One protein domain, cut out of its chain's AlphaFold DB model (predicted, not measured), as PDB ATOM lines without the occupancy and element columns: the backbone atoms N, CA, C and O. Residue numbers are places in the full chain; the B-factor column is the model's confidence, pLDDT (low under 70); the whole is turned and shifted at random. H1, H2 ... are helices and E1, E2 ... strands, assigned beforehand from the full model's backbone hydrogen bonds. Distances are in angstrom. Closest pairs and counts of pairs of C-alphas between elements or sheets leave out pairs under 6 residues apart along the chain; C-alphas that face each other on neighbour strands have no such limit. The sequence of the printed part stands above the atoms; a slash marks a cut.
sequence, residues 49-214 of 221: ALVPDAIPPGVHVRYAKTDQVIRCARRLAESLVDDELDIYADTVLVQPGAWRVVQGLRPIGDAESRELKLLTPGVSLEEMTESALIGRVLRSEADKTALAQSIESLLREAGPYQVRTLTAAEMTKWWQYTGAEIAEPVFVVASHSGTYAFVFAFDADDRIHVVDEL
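Overview. This is residues 49 to 214 of the 221 residues of an uncharacterized protein of Opitutus sp. ER46 (UniProt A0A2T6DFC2). One strongly twisted sheet of seven strands runs through the domain, with helices H2 and H3 over one face, H4 over the opposite face, and H1 packed on the E4, E5, E6 end. A long loop, residues 119 to 132, makes the far end beyond the edge hairpin of E2 and E3. The 166 printed residues hold four named helices and seven named strands, in the order H1 E1 H2 E2 E3 H3 E4 H4 E5 E6 E7; the mixed sheet runs E2 E3 E1 E7 E6 E5 E4, and the class is mixed, helices and strands. The whole is compact, with a radius of gyration of the C-alphas of 15.4 A and spans of 44 by 39 by 32 A.

Along the chain. Residues 49 to 65 hold no named element. H1, residues 66 to 81, is 22.4 A long and begins at C-alpha 66 (-24.670, -18.894, 27.207). E1 is residues 92 to 94, H2 residues 96 to 102, E2 residues 114 to 118 and E3 residues 133 to 138. H3, residues 141 to 157, is 24.3 A long. E4 is residues 161 to 164 and H4 residues 168 to 178. E5, residues 186 to 191, measures 16.6 A; E6 is residues 197 to 202. E7, residues 208 to 213, ends at C-alpha 213 (-5.401, -3.662, 24.565).

Arrangement. E5, E6 and E7 form a meander, each strand the antiparallel neighbour of the one before; N 189 and O 198 are 2.8 A apart, N 199 and O 212 also 2.8 A. E1 and E7 are parallel, with N 93 and O 209 at 2.8 A. E1, H2 and E2 form a split strand-helix-strand unit, two strands running the same way with E3 between them; its crossover is right-handed. H2 stands up from the sheet, its closest C-alphas to E3 being those of Pro 96 and Gly 135, 4.1 A. H2 and H3 only just touch, with 3 pairs of C-alphas within 8 A, the closest Val 102 and Ser 150, 6.1 A. H1 lies over E5 at a height over the sheet of 8.7 A. H4, on the opposite face from H2 and H3, runs across the strands. Every O i to N i+4 pair is within hydrogen-bond range in H1, H2 and H3; in H4, 6 of 7 are.

Size, cuts and confidence. The C-alphas of Asp 82 and Glu 126, the two farthest apart, are 46.5 A from each other. The printed part has no cut. The links H2 to E2 and E2 to E3 are long. Residues 61 to 62 pair in parallel with residues 182 to 183. Mean pLDDT of the printed part is 89.7; residues 119 to 132 are under 70.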
ATOM      1  N   ALA A  49     -14.725 -18.612  34.768       90.31
ATOM      2  CA  ALA A  49     -13.957 -17.661  33.953       90.31
ATOM      3  C   ALA A  49     -14.783 -16.938  32.865       90.31
ATOM      4  O   ALA A  49     -14.316 -15.962  32.288       90.31
ATOM      5  N   LEU A  50     -15.991 -17.429  32.569       93.31
ATOM      6  CA  LEU A  50     -16.930 -16.884  31.584       93.31
ATOM      7  C   LEU A  50     -18.141 -16.199  32.238       93.31
ATOM      8  O   LEU A  50     -19.049 -15.742  31.539       93.31
ATOM      9  N   VAL A  51     -18.186 -16.157  33.572       92.94
ATOM     10  CA  VAL A  51     -19.203 -15.405  34.305       92.94
ATOM     11  C   VAL A  51     -18.762 -13.938  34.316       92.94
ATOM     12  O   VAL A  51     -17.645 -13.648  34.746       92.94
ATOM     13  N   PRO A  52     -19.579 -13.003  33.808       90.31
ATOM     14  CA  PRO A  52     -19.239 -11.589  33.832       90.31
ATOM     15  C   PRO A  52     -19.255 -11.062  35.268       90.31
ATOM     16  O   PRO A  52     -20.066 -11.475  36.107       90.31
ATOM     17  N   ASP A  53     -18.350 -10.131  35.546       93.25
ATOM     18  CA  ASP A  53     -18.264  -9.480  36.847       93.25
ATOM     19  C   ASP A  53     -19.436  -8.501  37.078       93.25
ATOM     20  O   ASP A  53     -20.381  -8.404  36.288       93.25
ATOM     21  N   ALA A  54     -19.427  -7.792  38.206       92.94
ATOM     22  CA  ALA A  54     -20.365  -6.709  38.461       92.94
ATOM     23  C   ALA A  54     -20.298  -5.628  37.395       92.94
ATOM     24  O   ALA A  54     -19.225  -5.102  37.126       92.94
ATOM     25  N   ILE A  55     -21.468  -5.253  36.865       94.81
ATOM     26  CA  ILE A  55     -21.598  -4.064  36.027       94.81
ATOM     27  C   ILE A  55     -21.280  -2.844  36.904       94.81
ATOM     28  O   ILE A  55     -21.992  -2.614  37.891       94.81
ATOM     29  N   PRO A  56     -20.237  -2.064  36.581       95.19
ATOM     30  CA  PRO A  56     -19.942  -0.830  37.297       95.19
ATOM     31  C   PRO A  56     -21.026   0.238  37.070       95.19
ATOM     32  O   PRO A  56     -21.738   0.201  36.062       95.19
ATOM     33  N   PRO A  57     -21.152   1.241  37.957       93.50
ATOM     34  CA  PRO A  57     -22.025   2.389  37.717       93.50
ATOM     35  C   PRO A  57     -21.712   3.087  36.384       93.50
ATOM     36  O   PRO A  57     -20.550   3.294  36.048       93.50
ATOM     37  N   GLY A  58     -22.751   3.462  35.634       89.69
ATOM     38  CA  GLY A  58     -22.628   4.144  34.337       89.69
ATOM     39  C   GLY A  58     -22.351   3.224  33.144       89.69
ATOM     40  O   GLY A  58     -22.651   3.602  32.017       89.69
ATOM     41  N   VAL A  59     -21.868   2.000  33.375       93.06
ATOM     42  CA  VAL A  59     -21.624   1.022  32.311       93.06
ATOM     43  C   VAL A  59     -22.922   0.310  31.936       93.06
ATOM     44  O   VAL A  59     -23.721  -0.080  32.790       93.06
ATOM     45  N   HIS A  60     -23.113   0.123  30.633       93.00
ATOM     46  CA  HIS A  60     -24.244  -0.588  30.049       93.00
ATOM     47  C   HIS A  60     -23.756  -1.873  29.384       93.00
ATOM     48  O   HIS A  60     -22.832  -1.829  28.570       93.00
ATOM     49  N   VAL A  61     -24.376  -3.007  29.714       93.06
ATOM     50  CA  VAL A  61     -23.981  -4.325  29.195       93.06
ATOM     51  C   VAL A  61     -25.172  -5.031  28.569       93.06
ATOM     52  O   VAL A  61     -26.238  -5.115  29.177       93.06
ATOM     53  N   ARG A  62     -24.987  -5.606  27.384       93.69
ATOM     54  CA  ARG A  62     -25.952  -6.522  26.768       93.69
ATOM     55  C   ARG A  62     -25.359  -7.918  26.745       93.69
ATOM     56  O   ARG A  62     -24.396  -8.186  26.032       93.69
ATOM     57  N   TYR A  63     -25.939  -8.797  27.552       92.88
ATOM     58  CA  TYR A  63     -25.470 -10.171  27.690       92.88
ATOM     59  C   TYR A  63     -25.896 -11.035  26.500       92.88
ATOM     60  O   TYR A  63     -27.035 -10.957  26.030       92.88
ATOM     61  N   ALA A  64     -24.989 -11.903  26.058       92.31
ATOM     62  CA  ALA A  64     -25.251 -12.895  25.027       92.31
ATOM     63  C   ALA A  64     -25.805 -14.185  25.640       92.31
ATOM     64  O   ALA A  64     -25.708 -14.440  26.848       92.31
ATOM     65  N   LYS A  65     -26.371 -15.044  24.791       91.19
ATOM     66  CA  LYS A  65     -26.797 -16.378  25.224       91.19
ATOM     67  C   LYS A  65     -25.583 -17.214  25.645       91.19
ATOM     68  O   LYS A  65     -24.504 -17.100  25.066       91.19
ATOM     69  N   THR A  66     -25.758 -18.072  26.648       91.62
ATOM     70  CA  THR A  66     -24.670 -18.894  27.207       91.62
ATOM     71  C   THR A  66     -23.998 -19.789  26.164       91.62
ATOM     72  O   THR A  66     -22.774 -19.898  26.154       91.62
ATOM     73  N   ASP A  67     -24.764 -20.385  25.254       92.56
ATOM     74  CA  ASP A  67     -24.238 -21.216  24.167       92.56
ATOM     75  C   ASP A  67     -23.344 -20.418  23.208       92.56
ATOM     76  O   ASP A  67     -22.300 -20.916  22.785       92.56
ATOM     77  N   GLN A  68     -23.715 -19.168  22.918       93.56
ATOM     78  CA  GLN A  68     -22.904 -18.252  22.123       93.56
ATOM     79  C   GLN A  68     -21.588 -17.916  22.831       93.56
ATOM     80  O   GLN A  68     -20.518 -18.069  22.248       93.56
ATOM     81  N   VAL A  69     -21.650 -17.539  24.111       95.06
ATOM     82  CA  VAL A  69     -20.455 -17.220  24.910       95.06
ATOM     83  C   VAL A  69     -19.492 -18.407  24.965       95.06
ATOM     84  O   VAL A  69     -18.300 -18.240  24.721       95.06
ATOM     85  N   ILE A  70     -19.993 -19.616  25.232       93.56
ATOM     86  CA  ILE A  70     -19.163 -20.828  25.286       93.56
ATOM     87  C   ILE A  70     -18.522 -21.113  23.925       93.56
ATOM     88  O   ILE A  70     -17.339 -21.449  23.864       93.56
ATOM     89  N   ARG A  71     -19.282 -20.975  22.833       94.38
ATOM     90  CA  ARG A  71     -18.797 -21.232  21.473       94.38
ATOM     91  C   ARG A  71     -17.695 -20.253  21.065       94.38
ATOM     92  O   ARG A  71     -16.652 -20.708  20.600       94.38
ATOM     93  N   CYS A  72     -17.883 -18.953  21.296       95.81
ATOM     94  CA  CYS A  72     -16.871 -17.936  21.001       95.81
ATOM     95  C   CYS A  72     -15.619 -18.101  21.872       95.81
ATOM     96  O   CYS A  72     -14.507 -18.066  21.352       95.81
ATOM     97  N   ALA A  73     -15.785 -18.350  23.179       95.12
ATOM     98  CA  ALA A  73     -14.661 -18.574  24.088       95.12
ATOM     99  C   ALA A  73     -13.829 -19.795  23.677       95.12
ATOM    100  O   ALA A  73     -12.602 -19.741  23.698       95.12
ATOM    101  N   ARG A  74     -14.495 -20.890  23.283       93.69
ATOM    102  CA  ARG A  74     -13.819 -22.090  22.789       93.69
ATOM    103  C   ARG A  74     -13.046 -21.798  21.508       93.69
ATOM    104  O   ARG A  74     -11.872 -22.132  21.456       93.69
ATOM    105  N   ARG A  75     -13.670 -21.141  20.525       93.62
ATOM    106  CA  ARG A  75     -13.007 -20.810  19.257       93.62
ATOM    107  C   ARG A  75     -11.774 -19.931  19.465       93.62
ATOM    108  O   ARG A  75     -10.747 -20.196  18.861       93.62
ATOM    109  N   LEU A  76     -11.868 -18.929  20.341       95.50
ATOM    110  CA  LEU A  76     -10.728 -18.078  20.691       95.50
ATOM    111  C   LEU A  76      -9.618 -18.863  21.402       95.50
ATOM    112  O   LEU A  76      -8.443 -18.634  21.156       95.50
ATOM    113  N   ALA A  77      -9.973 -19.774  22.308       92.62
ATOM    114  CA  ALA A  77      -8.983 -20.596  22.993       92.62
ATOM    115  C   ALA A  77      -8.295 -21.584  22.036       92.62
ATOM    116  O   ALA A  77      -7.083 -21.743  22.114       92.62
ATOM    117  N   GLU A  78      -9.054 -22.224  21.144       91.44
ATOM    118  CA  GLU A  78      -8.536 -23.139  20.118       91.44
ATOM    119  C   GLU A  78      -7.587 -22.404  19.163       91.44
ATOM    120  O   GLU A  78      -6.454 -22.841  18.998       91.44
ATOM    121  N   SER A  79      -7.981 -21.235  18.644       92.00
ATOM    122  CA  SER A  79      -7.145 -20.456  17.721       92.00
ATOM    123  C   SER A  79      -5.821 -20.003  18.341       92.00
ATOM    124  O   SER A  79      -4.792 -19.983  17.676       92.00
ATOM    125  N   LEU A  80      -5.819 -19.688  19.638       89.94
ATOM    126  CA  LEU A  80      -4.600 -19.338  20.364       89.94
ATOM    127  C   LEU A  80      -3.703 -20.555  20.646       89.94
ATOM    128  O   LEU A  80      -2.481 -20.420  20.623       89.94
ATOM    129  N   VAL A  81      -4.284 -21.729  20.922       87.88
ATOM    130  CA  VAL A  81      -3.529 -22.975  21.156       87.88
ATOM    131  C   VAL A  81      -2.873 -23.477  19.875       87.88
ATOM    132  O   VAL A  81      -1.742 -23.958  19.927       87.88
ATOM    133  N   ASP A  82      -3.564 -23.342  18.746       86.62
ATOM    134  CA  ASP A  82      -3.062 -23.741  17.433       86.62
ATOM    135  C   ASP A  82      -2.074 -22.714  16.840       86.62
ATOM    136  O   ASP A  82      -1.539 -22.944  15.756       86.62
ATOM    137  N   ASP A  83      -1.792 -21.616  17.559       80.44
ATOM    138  CA  ASP A  83      -0.971 -20.492  17.088       80.44
ATOM    139  C   ASP A  83      -1.473 -19.939  15.729       80.44
ATOM    140  O   ASP A  83      -0.680 -19.587  14.849       80.44
ATOM    141  N   GLU A  84      -2.801 -19.913  15.561       88.19
ATOM    142  CA  GLU A  84      -3.504 -19.420  14.376       88.19
ATOM    143  C   GLU A  84      -4.769 -18.631  14.776       88.19
ATOM    144  O   GLU A  84      -5.912 -19.041  14.565       88.19
ATOM    145  N   LEU A  85      -4.565 -17.465  15.390       89.31
ATOM    146  CA  LEU A  85      -5.582 -16.508  15.799       89.31
ATOM    147  C   LEU A  85      -6.368 -16.038  14.575       89.31
ATOM    148  O   LEU A  85      -5.966 -15.151  13.827       89.31
ATOM    149  N   ASP A  86      -7.540 -16.624  14.409       84.88
ATOM    150  CA  ASP A  86      -8.399 -16.366  13.266       84.88
ATOM    151  C   ASP A  86      -9.247 -15.093  13.476       84.88
ATOM    152  O   ASP A  86     -10.102 -15.031  14.366       84.88
ATOM    153  N   ILE A  87      -9.027 -14.069  12.639       89.31
ATOM    154  CA  ILE A  87      -9.805 -12.819  12.606       89.31
ATOM    155  C   ILE A  87     -10.497 -12.686  11.236       89.31
ATOM    156  O   ILE A  87      -9.969 -12.109  10.287       89.31
ATOM    157  N   TYR A  88     -11.725 -13.191  11.155       84.88
ATOM    158  CA  TYR A  88     -12.475 -13.454   9.913       84.88
ATOM    159  C   TYR A  88     -13.704 -12.552   9.728       84.88
ATOM    160  O   TYR A  88     -14.518 -12.782   8.834       84.88
ATOM    161  N   ALA A  89     -13.885 -11.521  10.558       89.94
ATOM    162  CA  ALA A  89     -14.912 -10.521  10.281       89.94
ATOM    163  C   ALA A  89     -14.573  -9.747   8.994       89.94
ATOM    164  O   ALA A  89     -13.406  -9.443   8.732       89.94
ATOM    165  N   ASP A  90     -15.592  -9.376   8.213       91.44
ATOM    166  CA  ASP A  90     -15.420  -8.578   6.983       91.44
ATOM    167  C   ASP A  90     -14.802  -7.201   7.275       91.44
ATOM    168  O   ASP A  90     -14.220  -6.537   6.418       91.44
ATOM    169  N   THR A  91     -14.973  -6.721   8.502       92.69
ATOM    170  CA  THR A  91     -14.379  -5.487   8.994       92.69
ATOM    171  C   THR A  91     -14.012  -5.665  10.456       92.69
ATOM    172  O   THR A  91     -14.823  -6.138  11.249       92.69
ATOM    173  N   VAL A  92     -12.798  -5.250  10.807       95.56
ATOM    174  CA  VAL A  92     -12.274  -5.319  12.172       95.56
ATOM    175  C   VAL A  92     -11.936  -3.919  12.649       95.56
ATOM    176  O   VAL A  92     -11.218  -3.171  11.982       95.56
ATOM    177  N   LEU A  93     -12.452  -3.571  13.819       95.06
ATOM    178  CA  LEU A  93     -12.140  -2.347  14.534       95.06
ATOM    179  C   LEU A  93     -10.979  -2.619  15.492       95.06
ATOM    180  O   LEU A  93     -11.151  -3.233  16.542       95.06
ATOM    181  N   VAL A  94      -9.791  -2.151  15.133       95.69
ATOM    182  CA  VAL A  94      -8.632  -2.125  16.024       95.69
ATOM    183  C   VAL A  94      -8.692  -0.832  16.819       95.69
ATOM    184  O   VAL A  94      -8.447   0.255  16.293       95.69
ATOM    185  N   GLN A  95      -9.055  -0.944  18.085       94.62
ATOM    186  CA  GLN A  95      -9.137   0.188  18.991       94.62
ATOM    187  C   GLN A  95      -7.735   0.711  19.347       94.62
ATOM    188  O   GLN A  95      -6.730   0.028  19.111       94.62
ATOM    189  N   PRO A  96      -7.630   1.938  19.885       93.12
ATOM    190  CA  PRO A  96      -6.340   2.593  20.040       93.12
ATOM    191  C   PRO A  96      -5.337   1.880  20.938       93.12
ATOM    192  O   PRO A  96      -4.142   1.971  20.669       93.12
ATOM    193  N   GLY A  97      -5.786   1.167  21.976       94.81
ATOM    194  CA  GLY A  97      -4.891   0.405  22.842       94.81
ATOM    195  C   GLY A  97      -4.169  -0.678  22.046       94.81
ATOM    196  O   GLY A  97      -2.938  -0.697  21.989       94.81
ATOM    197  N   ALA A  98      -4.927  -1.508  21.324       96.50
ATOM    198  CA  ALA A  98      -4.349  -2.520  20.442       96.50
ATOM    199  C   ALA A  98      -3.486  -1.894  19.345       96.50
ATOM    200  O   ALA A  98      -2.352  -2.331  19.145       96.50
ATOM    201  N   TRP A  99      -3.977  -0.851  18.667       95.69
ATOM    202  CA  TRP A  99      -3.230  -0.199  17.592       95.69
ATOM    203  C   TRP A  99      -1.881   0.334  18.077       95.69
ATOM    204  O   TRP A  99      -0.865   0.109  17.428       95.69
ATOM    205  N   ARG A 100      -1.845   0.970  19.253       93.81
ATOM    206  CA  ARG A 100      -0.618   1.502  19.856       93.81
ATOM    207  C   ARG A 100       0.447   0.431  20.069       93.81
ATOM    208  O   ARG A 100       1.629   0.739  19.934       93.81
ATOM    209  N   VAL A 101       0.027  -0.785  20.407       95.38
ATOM    210  CA  VAL A 101       0.921  -1.914  20.679       95.38
ATOM    211  C   VAL A 101       1.382  -2.594  19.389       95.38
ATOM    212  O   VAL A 101       2.546  -2.973  19.294       95.38
ATOM    213  N   VAL A 102       0.501  -2.746  18.396       95.38
ATOM    214  CA  VAL A 102       0.816  -3.514  17.175       95.38
ATOM    215  C   VAL A 102       1.389  -2.667  16.039       95.38
ATOM    216  O   VAL A 102       2.038  -3.210  15.142       95.38
ATOM    217  N   GLN A 103       1.174  -1.346  16.048       91.06
ATOM    218  CA  GLN A 103       1.674  -0.471  14.989       91.06
ATOM    219  C   GLN A 103       3.204  -0.547  14.896       91.06
ATOM    220  O   GLN A 103       3.921  -0.406  15.885       91.06
ATOM    221  N   GLY A 104       3.715  -0.774  13.688       87.44
ATOM    222  CA  GLY A 104       5.153  -0.867  13.427       87.44
ATOM    223  C   GLY A 104       5.787  -2.232  13.708       87.44
ATOM    224  O   GLY A 104       6.920  -2.440  13.280       87.44
ATOM    225  N   LEU A 105       5.081  -3.182  14.339       89.06
ATOM    226  CA  LEU A 105       5.572  -4.564  14.457       89.06
ATOM    227  C   LEU A 105       5.534  -5.286  13.108       89.06
ATOM    228  O   LEU A 105       6.428  -6.058  12.767       89.06
ATOM    229  N   ARG A 106       4.482  -5.017  12.334       90.88
ATOM    230  CA  ARG A 106       4.259  -5.525  10.980       90.88
ATOM    231  C   ARG A 106       3.648  -4.417  10.121       90.88
ATOM    232  O   ARG A 106       3.065  -3.477  10.669       90.88
ATOM    233  N   PRO A 107       3.769  -4.499   8.785       87.44
ATOM    234  CA  PRO A 107       3.027  -3.618   7.897       87.44
ATOM    235  C   PRO A 107       1.535  -3.959   7.999       87.44
ATOM    236  O   PRO A 107       1.069  -4.904   7.376       87.44
ATOM    237  N   ILE A 108       0.821  -3.209   8.836       88.06
ATOM    238  CA  ILE A 108      -0.636  -3.240   8.975       88.06
ATOM    239  C   ILE A 108      -1.137  -1.856   8.572       88.06
ATOM    240  O   ILE A 108      -0.574  -0.848   9.006       88.06
ATOM    241  N   GLY A 109      -2.203  -1.795   7.784       77.31
ATOM    242  CA  GLY A 109      -2.840  -0.548   7.384       77.31
ATOM    243  C   GLY A 109      -2.521  -0.185   5.943       77.31
ATOM    244  O   GLY A 109      -1.883   0.837   5.680       77.31
ATOM    245  N   ASP A 110      -2.980  -1.019   5.012       77.38
ATOM    246  CA  ASP A 110      -2.911  -0.742   3.582       77.38
ATOM    247  C   ASP A 110      -3.822   0.437   3.166       77.38
ATOM    248  O   ASP A 110      -4.433   1.125   3.996       77.38
ATOM    249  N   ALA A 111      -3.903   0.709   1.858       75.50
ATOM    250  CA  ALA A 111      -4.709   1.804   1.314       75.50
ATOM    251  C   ALA A 111      -6.224   1.664   1.585       75.50
ATOM    252  O   ALA A 111      -6.952   2.652   1.472       75.50
ATOM    253  N   GLU A 112      -6.711   0.468   1.931       80.50
ATOM    254  CA  GLU A 112      -8.115   0.210   2.263       80.50
ATOM    255  C   GLU A 112      -8.422   0.434   3.750       80.50
ATOM    256  O   GLU A 112      -9.594   0.605   4.133       80.50
ATOM    257  N   SER A 113      -7.382   0.472   4.586       86.12
ATOM    258  CA  SER A 113      -7.505   0.789   6.003       86.12
ATOM    259  C   SER A 113      -7.980   2.227   6.217       86.12
ATOM    260  O   SER A 113      -7.639   3.158   5.482       86.12
ATOM    261  N   ARG A 114      -8.792   2.437   7.256       90.38
ATOM    262  CA  ARG A 114      -9.227   3.781   7.662       90.38
ATOM    263  C   ARG A 114      -8.823   4.062   9.089       90.38
ATOM    264  O   ARG A 114      -8.874   3.180   9.938       90.38
ATOM    265  N   GLU A 115      -8.441   5.300   9.349       89.12
ATOM    266  CA  GLU A 115      -8.177   5.755  10.706       89.12
ATOM    267  C   GLU A 115      -9.487   5.867  11.492       89.12
ATOM    268  O   GLU A 115     -10.482   6.400  10.993       89.12
ATOM    269  N   LEU A 116      -9.471   5.361  12.721       85.00
ATOM    270  CA  LEU A 116     -10.521   5.557  13.710       85.00
ATOM    271  C   LEU A 116      -9.965   6.495  14.781       85.00
ATOM    272  O   LEU A 116      -8.968   6.170  15.411       85.00
ATOM    273  N   LYS A 117     -10.594   7.648  15.004       83.06
ATOM    274  CA  LYS A 117     -10.228   8.538  16.114       83.06
ATOM    275  C   LYS A 117     -11.229   8.357  17.240       83.06
ATOM    276  O   LYS A 117     -12.410   8.647  17.047       83.06
ATOM    277  N   LEU A 118     -10.760   7.899  18.395       75.25
ATOM    278  CA  LEU A 118     -11.555   7.924  19.613       75.25
ATOM    279  C   LEU A 118     -11.357   9.254  20.328       75.25
ATOM    280  O   LEU A 118     -10.236   9.742  20.507       75.25
ATOM    281  N   LEU A 119     -12.482   9.827  20.731       68.94
ATOM    282  CA  LEU A 119     -12.532  11.056  21.498       68.94
ATOM    283  C   LEU A 119     -12.509  10.690  22.976       68.94
ATOM    284  O   LEU A 119     -13.336   9.905  23.429       68.94
ATOM    285  N   THR A 120     -11.566  11.263  23.715       66.31
ATOM    286  CA  THR A 120     -11.491  11.055  25.162       66.31
ATOM    287  C   THR A 120     -12.546  11.940  25.834       66.31
ATOM    288  O   THR A 120     -12.529  13.155  25.609       66.31
ATOM    289  N   PRO A 121     -13.482  11.386  26.627       62.66
ATOM    290  CA  PRO A 121     -14.457  12.196  27.348       62.66
ATOM    291  C   PRO A 121     -13.777  13.197  28.287       62.66
ATOM    292  O   PRO A 121     -12.758  12.890  28.895       62.66
ATOM    293  N   GLY A 122     -14.355  14.393  28.419       63.22
ATOM    294  CA  GLY A 122     -13.851  15.432  29.329       63.22
ATOM    295  C   GLY A 122     -12.721  16.305  28.773       63.22
ATOM    296  O   GLY A 122     -12.333  17.261  29.436       63.22
ATOM    297  N   VAL A 123     -12.241  16.035  27.557       64.31
ATOM    298  CA  VAL A 123     -11.235  16.856  26.866       64.31
ATOM    299  C   VAL A 123     -11.928  17.921  26.007       64.31
ATOM    300  O   VAL A 123     -12.957  17.647  25.384       64.31
ATOM    301  N   SER A 124     -11.404  19.151  25.981       63.19
ATOM    302  CA  SER A 124     -11.969  20.227  25.154       63.19
ATOM    303  C   SER A 124     -11.784  19.953  23.654       63.19
ATOM    304  O   SER A 124     -10.831  19.292  23.252       63.19
ATOM    305  N   LEU A 125     -12.658  20.495  22.791       59.44
ATOM    306  CA  LEU A 125     -12.564  20.326  21.324       59.44
ATOM    307  C   LEU A 125     -11.206  20.744  20.732       59.44
ATOM    308  O   LEU A 125     -10.810  20.212  19.698       59.44
ATOM    309  N   GLU A 126     -10.508  21.678  21.378       61.03
ATOM    310  CA  GLU A 126      -9.191  22.173  20.965       61.03
ATOM    311  C   GLU A 126      -8.075  21.188  21.363       61.03
ATOM    312  O   GLU A 126      -7.237  20.833  20.534       61.03
ATOM    313  N   GLU A 127      -8.122  20.640  22.579       61.19
ATOM    314  CA  GLU A 127      -7.197  19.590  23.039       61.19
ATOM    315  C   GLU A 127      -7.440  18.249  22.319       61.19
ATOM    316  O   GLU A 127      -6.503  17.495  22.052       61.19
ATOM    317  N   MET A 128      -8.685  17.979  21.909       58.00
ATOM    318  CA  MET A 128      -9.096  16.755  21.209       58.00
ATOM    319  C   MET A 128      -8.348  16.521  19.889       58.00
ATOM    320  O   MET A 128      -8.236  15.373  19.460       58.00
ATOM    321  N   THR A 129      -7.840  17.565  19.225       55.75
ATOM    322  CA  THR A 129      -7.046  17.382  17.998       55.75
ATOM    323  C   THR A 129      -5.623  16.892  18.248       55.75
ATOM    324  O   THR A 129      -5.071  16.216  17.381       55.75
ATOM    325  N   GLU A 130      -5.051  17.175  19.420       57.31
ATOM    326  CA  GLU A 130      -3.674  16.801  19.771       57.31
ATOM    327  C   GLU A 130      -3.613  15.509  20.599       57.31
ATOM    328  O   GLU A 130      -2.629  14.775  20.522       57.31
ATOM    329  N   SER A 131      -4.681  15.181  21.334       62.22
ATOM    330  CA  SER A 131      -4.752  14.014  22.224       62.22
ATOM    331  C   SER A 131      -5.589  12.845  21.686       62.22
ATOM    332  O   SER A 131      -5.892  11.913  22.435       62.22
ATOM    333  N   ALA A 132      -6.015  12.887  20.418       69.19
ATOM    334  CA  ALA A 132      -6.863  11.847  19.836       69.19
ATOM    335  C   ALA A 132      -6.186  10.471  19.909       69.19
ATOM    336  O   ALA A 132      -5.071  10.275  19.418       69.19
ATOM    337  N   LEU A 133      -6.896   9.499  20.477       84.94
ATOM    338  CA  LEU A 133      -6.452   8.115  20.481       84.94
ATOM    339  C   LEU A 133      -6.767   7.497  19.116       84.94
ATOM    340  O   LEU A 133      -7.919   7.476  18.676       84.94
ATOM    341  N   ILE A 134      -5.726   7.025  18.435       89.19
ATOM    342  CA  ILE A 134      -5.821   6.531  17.063       89.19
ATOM    343  C   ILE A 134      -5.953   5.011  17.067       89.19
ATOM    344  O   ILE A 134      -5.067   4.312  17.547       89.19
ATOM    345  N   GLY A 135      -7.041   4.526  16.485       91.94
ATOM    346  CA  GLY A 135      -7.260   3.145  16.082       91.94
ATOM    347  C   GLY A 135      -7.335   3.007  14.558       91.94
ATOM    348  O   GLY A 135      -7.103   3.952  13.794       91.94
ATOM    349  N   ARG A 136      -7.699   1.812  14.094       94.44
ATOM    350  CA  ARG A 136      -7.824   1.470  12.673       94.44
ATOM    351  C   ARG A 136      -9.062   0.632  12.397       94.44
ATOM    352  O   ARG A 136      -9.453  -0.214  13.187       94.44
ATOM    353  N   VAL A 137      -9.639   0.833  11.220       94.75
ATOM    354  CA  VAL A 137     -10.641  -0.048  10.621       94.75
ATOM    355  C   VAL A 137      -9.954  -0.834   9.516       94.75
ATOM    356  O   VAL A 137      -9.527  -0.240   8.522       94.75
ATOM    357  N   LEU A 138      -9.842  -2.147   9.693       94.50
ATOM    358  CA  LEU A 138      -9.211  -3.064   8.746       94.50
ATOM    359  C   LEU A 138     -10.283  -3.823   7.958       94.50
ATOM    360  O   LEU A 138     -11.303  -4.219   8.524       94.50
ATOM    361  N   ARG A 139     -10.049  -4.016   6.658       93.25
ATOM    362  CA  ARG A 139     -10.926  -4.784   5.749       93.25
ATOM    363  C   ARG A 139     -10.163  -5.854   4.976       93.25
ATOM    364  O   ARG A 139     -10.670  -6.950   4.785       93.25
ATOM    365  N   SER A 140      -8.937  -5.533   4.578       93.69
ATOM    366  CA  SER A 140      -8.024  -6.435   3.887       93.69
ATOM    367  C   SER A 140      -7.677  -7.665   4.732       93.69
ATOM    368  O   SER A 140      -7.321  -7.551   5.907       93.69
ATOM    369  N   GLU A 141      -7.748  -8.852   4.125       92.44
ATOM    370  CA  GLU A 141      -7.340 -10.114   4.763       92.44
ATOM    371  C   GLU A 141      -5.860 -10.107   5.159       92.44
ATOM    372  O   GLU A 141      -5.493 -10.659   6.198       92.44
ATOM    373  N   ALA A 142      -5.010  -9.443   4.370       92.81
ATOM    374  CA  ALA A 142      -3.584  -9.336   4.663       92.81
ATOM    375  C   ALA A 142      -3.342  -8.542   5.957       92.81
ATOM    376  O   ALA A 142      -2.585  -8.988   6.819       92.81
ATOM    377  N   ASP A 143      -4.043  -7.417   6.127       93.88
ATOM    378  CA  ASP A 143      -3.970  -6.596   7.338       93.88
ATOM    379  C   ASP A 143      -4.509  -7.340   8.568       93.88
ATOM    380  O   ASP A 143      -3.901  -7.284   9.638       93.88
ATOM    381  N   LYS A 144      -5.624  -8.070   8.428       94.31
ATOM    382  CA  LYS A 144      -6.194  -8.878   9.521       94.31
ATOM    383  C   LYS A 144      -5.266 -10.022   9.933       94.31
ATOM    384  O   LYS A 144      -5.052 -10.234  11.124       94.31
ATOM    385  N   THR A 145      -4.644 -10.691   8.963       93.94
ATOM    386  CA  THR A 145      -3.636 -11.731   9.214       93.94
ATOM    387  C   THR A 145      -2.404 -11.147   9.912       93.94
ATOM    388  O   THR A 145      -1.909 -11.708  10.888       93.94
ATOM    389  N   ALA A 146      -1.912  -9.991   9.458       94.38
ATOM    390  CA  ALA A 146      -0.769  -9.322  10.075       94.38
ATOM    391  C   ALA A 146      -1.077  -8.832  11.503       94.38
ATOM    392  O   ALA A 146      -0.208  -8.915  12.378       94.38
ATOM    393  N   LEU A 147      -2.305  -8.371  11.764       96.19
ATOM    394  CA  LEU A 147      -2.789  -8.057  13.108       96.19
ATOM    395  C   LEU A 147      -2.758  -9.296  14.008       96.19
ATOM    396  O   LEU A 147      -2.140  -9.241  15.072       96.19
ATOM    397  N   ALA A 148      -3.375 -10.398  13.573       95.81
ATOM    398  CA  ALA A 148      -3.409 -11.652  14.318       95.81
ATOM    399  C   ALA A 148      -1.999 -12.120  14.703       95.81
ATOM    400  O   ALA A 148      -1.685 -12.225  15.887       95.81
ATOM    401  N   GLN A 149      -1.105 -12.236  13.714       95.44
ATOM    402  CA  GLN A 149       0.290 -12.643  13.923       95.44
ATOM    403  C   GLN A 149       1.051 -11.723  14.884       95.44
ATOM    404  O   GLN A 149       1.953 -12.168  15.599       95.44
ATOM    405  N   SER A 150       0.743 -10.422  14.882       96.50
ATOM    406  CA  SER A 150       1.365  -9.468  15.805       96.50
ATOM    407  C   SER A 150       0.914  -9.726  17.239       96.50
ATOM    408  O   SER A 150       1.752  -9.808  18.132       96.50
ATOM    409  N   ILE A 151      -0.389  -9.912  17.459       96.69
ATOM    410  CA  ILE A 151      -0.944 -10.175  18.793       96.69
ATOM    411  C   ILE A 151      -0.428 -11.501  19.351       96.69
ATOM    412  O   ILE A 151      -0.010 -11.556  20.504       96.69
ATOM    413  N   GLU A 152      -0.394 -12.550  18.536       94.69
ATOM    414  CA  GLU A 152       0.141 -13.851  18.938       94.69
ATOM    415  C   GLU A 152       1.605 -13.780  19.345       94.69
ATOM    416  O   GLU A 152       1.981 -14.328  20.377       94.69
ATOM    417  N   SER A 153       2.427 -13.081  18.554       94.62
ATOM    418  CA  SER A 153       3.852 -12.917  18.856       94.62
ATOM    419  C   SER A 153       4.026 -12.266  20.232       94.62
ATOM    420  O   SER A 153       4.764 -12.780  21.068       94.62
ATOM    421  N   LEU A 154       3.260 -11.207  20.510       95.88
ATOM    422  CA  LEU A 154       3.287 -10.501  21.794       95.88
ATOM    423  C   LEU A 154       2.799 -11.370  22.958       95.88
ATOM    424  O   LEU A 154       3.416 -11.394  24.024       95.88
ATOM    425  N   LEU A 155       1.695 -12.098  22.771       94.31
ATOM    426  CA  LEU A 155       1.160 -12.996  23.794       94.31
ATOM    427  C   LEU A 155       2.136 -14.136  24.099       94.31
ATOM    428  O   LEU A 155       2.361 -14.436  25.269       94.31
ATOM    429  N   ARG A 156       2.762 -14.722  23.073       92.25
ATOM    430  CA  ARG A 156       3.756 -15.791  23.218       92.25
ATOM    431  C   ARG A 156       5.001 -15.306  23.955       92.25
ATOM    432  O   ARG A 156       5.480 -15.992  24.855       92.25
ATOM    433  N   GLU A 157       5.501 -14.122  23.612       94.06
ATOM    434  CA  GLU A 157       6.642 -13.496  24.290       94.06
ATOM    435  C   GLU A 157       6.349 -13.187  25.766       94.06
ATOM    436  O   GLU A 157       7.229 -13.332  26.614       94.06
ATOM    437  N   ALA A 158       5.106 -12.824  26.098       94.50
ATOM    438  CA  ALA A 158       4.675 -12.594  27.478       94.50
ATOM    439  C   ALA A 158       4.461 -13.889  28.292       94.50
ATOM    440  O   ALA A 158       4.294 -13.826  29.515       94.50
ATOM    441  N   GLY A 159       4.489 -15.056  27.644       91.44
ATOM    442  CA  GLY A 159       4.340 -16.364  28.275       91.44
ATOM    443  C   GLY A 159       2.884 -16.841  28.363       91.44
ATOM    444  O   GLY A 159       2.047 -16.459  27.546       91.44
ATOM    445  N   PRO A 160       2.550 -17.715  29.333       91.88
ATOM    446  CA  PRO A 160       1.213 -18.290  29.431       91.88
ATOM    447  C   PRO A 160       0.126 -17.216  29.521       91.88
ATOM    448  O   PRO A 160       0.284 -16.211  30.222       91.88
ATOM    449  N   TYR A 161      -1.025 -17.459  28.906       93.50
ATOM    450  CA  TYR A 161      -2.182 -16.561  28.930       93.50
ATOM    451  C   TYR A 161      -3.461 -17.296  29.352       93.50
ATOM    452  O   TYR A 161      -3.507 -18.523  29.411       93.50
ATOM    453  N   GLN A 162      -4.498 -16.531  29.687       93.75
ATOM    454  CA  GLN A 162      -5.831 -17.033  30.023       93.75
ATOM    455  C   GLN A 162      -6.909 -16.269  29.254       93.75
ATOM    456  O   GLN A 162      -6.799 -15.054  29.086       93.75
ATOM    457  N   VAL A 163      -7.965 -16.975  28.849       95.69
ATOM    458  CA  VAL A 163      -9.187 -16.390  28.278       95.69
ATOM    459  C   VAL A 163     -10.224 -16.252  29.389       95.69
ATOM    460  O   VAL A 163     -10.556 -17.236  30.054       95.69
ATOM    461  N   ARG A 164     -10.740 -15.042  29.602       96.06
ATOM    462  CA  ARG A 164     -11.749 -14.750  30.635       96.06
ATOM    463  C   ARG A 164     -12.662 -13.595  30.236       96.06
ATOM    464  O   ARG A 164     -12.389 -12.897  29.268       96.06
ATOM    465  N   THR A 165     -13.728 -13.361  30.987       95.94
ATOM    466  CA  THR A 165     -14.515 -12.122  30.894       95.94
ATOM    467  C   THR A 165     -13.741 -10.909  31.427       95.94
ATOM    468  O   THR A 165     -12.730 -11.033  32.131       95.94
ATOM    469  N   LEU A 166     -14.222  -9.716  31.064       95.56
ATOM    470  CA  LEU A 166     -13.795  -8.452  31.664       95.56
ATOM    471  C   LEU A 166     -14.122  -8.441  33.165       95.56
ATOM    472  O   LEU A 166     -15.212  -8.843  33.578       95.56
ATOM    473  N   THR A 167     -13.194  -7.932  33.966       95.38
ATOM    474  CA  THR A 167     -13.460  -7.540  35.358       95.38
ATOM    475  C   THR A 167     -14.215  -6.211  35.407       95.38
ATOM    476  O   THR A 167     -14.191  -5.447  34.441       95.38
ATOM    477  N   ALA A 168     -14.832  -5.883  36.545       94.75
ATOM    478  CA  ALA A 168     -15.524  -4.604  36.722       94.75
ATOM    479  C   ALA A 168     -14.610  -3.389  36.439       94.75
ATOM    480  O   ALA A 168     -15.010  -2.452  35.752       94.75
ATOM    481  N   ALA A 169     -13.355  -3.423  36.902       95.12
ATOM    482  CA  ALA A 169     -12.391  -2.346  36.661       95.12
ATOM    483  C   ALA A 169     -12.040  -2.192  35.169       95.12
ATOM    484  O   ALA A 169     -11.967  -1.077  34.655       95.12
ATOM    485  N   GLU A 170     -11.875  -3.308  34.459       95.88
ATOM    486  CA  GLU A 170     -11.605  -3.302  33.019       95.88
ATOM    487  C   GLU A 170     -12.818  -2.833  32.209       95.88
ATOM    488  O   GLU A 170     -12.643  -2.103  31.238       95.88
ATOM    489  N   MET A 171     -14.041  -3.191  32.623       95.31
ATOM    490  CA  MET A 171     -15.267  -2.660  32.020       95.31
ATOM    491  C   MET A 171     -15.325  -1.139  32.149       95.31
ATOM    492  O   MET A 171     -15.559  -0.468  31.149       95.31
ATOM    493  N   THR A 172     -15.078  -0.592  33.346       93.38
ATOM    494  CA  THR A 172     -15.042   0.863  33.561       93.38
ATOM    495  C   THR A 172     -14.010   1.522  32.659       93.38
ATOM    496  O   THR A 172     -14.351   2.455  31.935       93.38
ATOM    497  N   LYS A 173     -12.770   1.011  32.663       92.19
ATOM    498  CA  LYS A 173     -11.686   1.571  31.853       92.19
ATOM    499  C   LYS A 173     -12.033   1.550  30.370       92.19
ATOM    500  O   LYS A 173     -11.916   2.563  29.696       92.19
ATOM    501  N   TRP A 174     -12.496   0.418  29.849       92.06
ATOM    502  CA  TRP A 174     -12.806   0.307  28.427       92.06
ATOM    503  C   TRP A 174     -13.995   1.186  28.020       92.06
ATOM    504  O   TRP A 174     -13.948   1.872  26.997       92.06
ATOM    505  N   TRP A 175     -15.036   1.226  28.855       90.31
ATOM    506  CA  TRP A 175     -16.236   2.032  28.628       90.31
ATOM    507  C   TRP A 175     -15.943   3.535  28.574       90.31
ATOM    508  O   TRP A 175     -16.551   4.238  27.770       90.31
ATOM    509  N   GLN A 176     -14.975   4.029  29.355       86.31
ATOM    510  CA  GLN A 176     -14.539   5.429  29.290       86.31
ATOM    511  C   GLN A 176     -14.051   5.842  27.894       86.31
ATOM    512  O   GLN A 176     -14.183   7.006  27.533       86.31
ATOM    513  N   TYR A 177     -13.511   4.918  27.096       84.06
ATOM    514  CA  TYR A 177     -13.000   5.231  25.758       84.06
ATOM    515  C   TYR A 177     -13.994   4.935  24.648       84.06
ATOM    516  O   TYR A 177     -14.046   5.657  23.654       84.06
ATOM    517  N   THR A 178     -14.781   3.871  24.792       82.25
ATOM    518  CA  THR A 178     -15.750   3.498  23.761       82.25
ATOM    519  C   THR A 178     -17.038   4.306  23.876       82.25
ATOM    520  O   THR A 178     -17.699   4.529  22.862       82.25
ATOM    521  N   GLY A 179     -17.415   4.730  25.092       79.44
ATOM    522  CA  GLY A 179     -18.690   5.395  25.395       79.44
ATOM    523  C   GLY A 179     -19.920   4.580  24.980       79.44
ATOM    524  O   GLY A 179     -21.034   5.104  24.930       79.44
ATOM    525  N   ALA A 180     -19.712   3.310  24.634       81.75
ATOM    526  CA  ALA A 180     -20.676   2.442  23.993       81.75
ATOM    527  C   ALA A 180     -21.085   1.320  24.945       81.75
ATOM    528  O   ALA A 180     -20.380   0.974  25.890       81.75
ATOM    529  N   GLU A 181     -22.248   0.739  24.681       89.38
ATOM    530  CA  GLU A 181     -22.670  -0.490  25.339       89.38
ATOM    531  C   GLU A 181     -21.640  -1.609  25.113       89.38
ATOM    532  O   GLU A 181     -21.196  -1.841  23.987       89.38
ATOM    533  N   ILE A 182     -21.299  -2.339  26.178       91.94
ATOM    534  CA  ILE A 182     -20.507  -3.565  26.081       91.94
ATOM    535  C   ILE A 182     -21.453  -4.697  25.670       91.94
ATOM    536  O   ILE A 182     -22.221  -5.215  26.485       91.94
ATOM    537  N   ALA A 183     -21.410  -5.069  24.394       93.38
ATOM    538  CA  ALA A 183     -22.191  -6.171  23.849       93.38
ATOM    539  C   ALA A 183     -21.382  -7.473  23.893       93.38
ATOM    540  O   ALA A 183     -20.388  -7.608  23.183       93.38
ATOM    541  N   GLU A 184     -21.803  -8.432  24.721       94.06
ATOM    542  CA  GLU A 184     -21.237  -9.783  24.702       94.06
ATOM    543  C   GLU A 184     -21.508 -10.488  23.354       94.06
ATOM    544  O   GLU A 184     -22.540 -10.224  22.731       94.06
ATOM    545  N   PRO A 185     -20.655 -11.453  22.945       95.88
ATOM    546  CA  PRO A 185     -19.491 -11.967  23.681       95.88
ATOM    547  C   PRO A 185     -18.264 -11.047  23.622       95.88
ATOM    548  O   PRO A 185     -17.833 -10.633  22.549       95.88
ATOM    549  N   VAL A 186     -17.663 -10.783  24.785       96.75
ATOM    550  CA  VAL A 186     -16.393 -10.055  24.912       96.75
ATOM    551  C   VAL A 186     -15.477 -10.815  25.860       96.75
ATOM    552  O   VAL A 186     -15.891 -11.174  26.964       96.75
ATOM    553  N   PHE A 187     -14.232 -11.034  25.448       97.75
ATOM    554  CA  PHE A 187     -13.234 -11.736  26.250       97.75
ATOM    555  C   PHE A 187     -11.945 -10.939  26.363       97.75
ATOM    556  O   PHE A 187     -11.570 -10.204  25.456       97.75
ATOM    557  N   VAL A 188     -11.252 -11.141  27.476       97.75
ATOM    558  CA  VAL A 188      -9.884 -10.701  27.703       97.75
ATOM    559  C   VAL A 188      -8.961 -11.905  27.586       97.75
ATOM    560  O   VAL A 188      -9.159 -12.912  28.272       97.75
ATOM    561  N   VAL A 189      -7.922 -11.772  26.766       97.44
ATOM    562  CA  VAL A 189      -6.763 -12.664  26.753       97.44
ATOM    563  C   VAL A 189      -5.652 -11.979  27.534       97.44
ATOM    564  O   VAL A 189      -5.014 -11.036  27.060       97.44
ATOM    565  N   ALA A 190      -5.459 -12.423  28.774       95.62
ATOM    566  CA  ALA A 190      -4.499 -11.830  29.696       95.62
ATOM    567  C   ALA A 190      -3.282 -12.738  29.872       95.62
ATOM    568  O   ALA A 190      -3.413 -13.888  30.291       95.62
ATOM    569  N   SER A 191      -2.095 -12.192  29.616       93.94
ATOM    570  CA  SER A 191      -0.822 -12.823  29.994       93.94
ATOM    571  C   SER A 191      -0.694 -12.931  31.521       93.94
ATOM    572  O   SER A 191      -1.073 -12.008  32.250       93.94
ATOM    573  N   HIS A 192      -0.132 -14.037  32.017       89.81
ATOM    574  CA  HIS A 192       0.074 -14.262  33.456       89.81
ATOM    575  C   HIS A 192       1.077 -13.277  34.065       89.81
ATOM    576  O   HIS A 192       0.944 -12.917  35.232       89.81
ATOM    577  N   SER A 193       2.053 -12.814  33.277       90.31
ATOM    578  CA  SER A 193       3.005 -11.771  33.679       90.31
ATOM    579  C   SER A 193       2.335 -10.428  33.965       90.31
ATOM    580  O   SER A 193       2.926  -9.565  34.608       90.31
ATOM    581  N   GLY A 194       1.118 -10.226  33.455       90.50
ATOM    582  CA  GLY A 194       0.475  -8.927  33.479       90.50
ATOM    583  C   GLY A 194       1.083  -7.932  32.486       90.50
ATOM    584  O   GLY A 194       0.917  -6.731  32.677       90.50
ATOM    585  N   THR A 195       1.720  -8.399  31.405       94.81
ATOM    586  CA  THR A 195       2.228  -7.524  30.333       94.81
ATOM    587  C   THR A 195       1.106  -7.069  29.397       94.81
ATOM    588  O   THR A 195       0.885  -5.876  29.243       94.81
ATOM    589  N   TYR A 196       0.323  -8.007  28.857       96.94
ATOM    590  CA  TYR A 196      -0.799  -7.743  27.940       96.94
ATOM    591  C   TYR A 196      -2.150  -8.226  28.479       96.94
ATOM    592  O   TYR A 196      -2.208  -9.227  29.212       96.94
ATOM    593  N   ALA A 197      -3.206  -7.498  28.124       97.44
ATOM    594  CA  ALA A 197      -4.619  -7.782  28.347       97.44
ATOM    595  C   ALA A 197      -5.424  -7.339  27.107       97.44
ATOM    596  O   ALA A 197      -6.027  -6.261  27.078       97.44
ATOM    597  N   PHE A 198      -5.409  -8.182  26.072       98.31
ATOM    598  CA  PHE A 198      -6.129  -7.918  24.827       98.31
ATOM    599  C   PHE A 198      -7.618  -8.217  24.981       98.31
ATOM    600  O   PHE A 198      -7.984  -9.273  25.493       98.31
ATOM    601  N   VAL A 199      -8.471  -7.312  24.511       97.94
ATOM    602  CA  VAL A 199      -9.926  -7.477  24.446       97.94
ATOM    603  C   VAL A 199     -10.319  -7.930  23.052       97.94
ATOM    604  O   VAL A 199      -9.882  -7.341  22.069       97.94
ATOM    605  N   PHE A 200     -11.198  -8.923  22.977       97.88
ATOM    606  CA  PHE A 200     -11.790  -9.426  21.746       97.88
ATOM    607  C   PHE A 200     -13.309  -9.388  21.870       97.88
ATOM    608  O   PHE A 200     -13.871 -10.098  22.709       97.88
ATOM    609  N   ALA A 201     -13.973  -8.581  21.041       96.31
ATOM    610  CA  ALA A 201     -15.432  -8.565  20.951       96.31
ATOM    611  C   ALA A 201     -15.907  -9.312  19.704       96.31
ATOM    612  O   ALA A 201     -15.337  -9.178  18.614       96.31
ATOM    613  N   PHE A 202     -16.984 -10.068  19.870       95.88
ATOM    614  CA  PHE A 202     -17.564 -10.926  18.849       95.88
ATOM    615  C   PHE A 202     -18.865 -10.328  18.319       95.88
ATOM    616  O   PHE A 202     -19.628  -9.723  19.070       95.88
ATOM    617  N   ASP A 203     -19.092 -10.451  17.014       91.62
ATOM    618  CA  ASP A 203     -20.348 -10.045  16.389       91.62
ATOM    619  C   ASP A 203     -21.434 -11.130  16.558       91.62
ATOM    620  O   ASP A 203     -21.247 -12.149  17.231       91.62
ATOM    621  N   ALA A 204     -22.605 -10.906  15.956       88.38
ATOM    622  CA  ALA A 204     -23.721 -11.850  16.011       88.38
ATOM    623  C   ALA A 204     -23.447 -13.179  15.278       88.38
ATOM    624  O   ALA A 204     -24.119 -14.168  15.569       88.38
ATOM    625  N   ASP A 205     -22.469 -13.197  14.370       89.75
ATOM    626  CA  ASP A 205     -22.026 -14.368  13.606       89.75
ATOM    627  C   ASP A 205     -20.795 -15.032  14.255       89.75
ATOM    628  O   ASP A 205     -20.096 -15.832  13.629       89.75
ATOM    629  N   ASP A 206     -20.518 -14.693  15.519       93.44
ATOM    630  CA  ASP A 206     -19.401 -15.191  16.313       93.44
ATOM    631  C   ASP A 206     -18.034 -14.872  15.712       93.44
ATOM    632  O   ASP A 206     -17.110 -15.676  15.834       93.44
ATOM    633  N   ARG A 207     -17.872 -13.719  15.065       94.31
ATOM    634  CA  ARG A 207     -16.606 -13.281  14.461       94.31
ATOM    635  C   ARG A 207     -15.965 -12.178  15.283       94.31
ATOM    636  O   ARG A 207     -16.650 -11.261  15.736       94.31
ATOM    637  N   ILE A 208     -14.645 -12.237  15.454       96.00
ATOM    638  CA  ILE A 208     -13.887 -11.164  16.108       96.00
ATOM    639  C   ILE A 208     -13.989  -9.912  15.236       96.00
ATOM    640  O   ILE A 208     -13.439  -9.879  14.137       96.00
ATOM    641  N   HIS A 209     -14.679  -8.889  15.733       94.56
ATOM    642  CA  HIS A 209     -14.921  -7.639  15.006       94.56
ATOM    643  C   HIS A 209     -14.344  -6.413  15.721       94.56
ATOM    644  O   HIS A 209     -14.206  -5.359  15.101       94.56
ATOM    645  N   VAL A 210     -13.968  -6.537  17.000       96.00
ATOM    646  CA  VAL A 210     -13.226  -5.507  17.740       96.00
ATOM    647  C   VAL A 210     -12.051  -6.143  18.457       96.00
ATOM    648  O   VAL A 210     -12.203  -7.195  19.081       96.00
ATOM    649  N   VAL A 211     -10.910  -5.462  18.406       97.38
ATOM    650  CA  VAL A 211      -9.718  -5.795  19.181       97.38
ATOM    651  C   VAL A 211      -9.220  -4.550  19.907       97.38
ATOM    652  O   VAL A 211      -9.107  -3.491  19.292       97.38
ATOM    653  N   ASP A 212      -8.899  -4.669  21.193       97.25
ATOM    654  CA  ASP A 212      -8.268  -3.604  21.985       97.25
ATOM    655  C   ASP A 212      -7.180  -4.159  22.917       97.25
ATOM    656  O   ASP A 212      -7.071  -5.369  23.084       97.25
ATOM    657  N   GLU A 213      -6.381  -3.295  23.537       97.44
ATOM    658  CA  GLU A 213      -5.401  -3.662  24.565       97.44
ATOM    659  C   GLU A 213      -5.524  -2.686  25.740       97.44
ATOM    660  O   GLU A 213      -5.255  -1.490  25.620       97.44
ATOM    661  N   LEU A 214      -5.996  -3.195  26.880       95.50
ATOM    662  CA  LEU A 214      -6.457  -2.355  27.989       95.50
ATOM    663  C   LEU A 214      -5.330  -1.627  28.718       95.50
ATOM    664  O   LEU A 214      -5.583  -0.611  29.365       95.50
TER     665      LEU A 214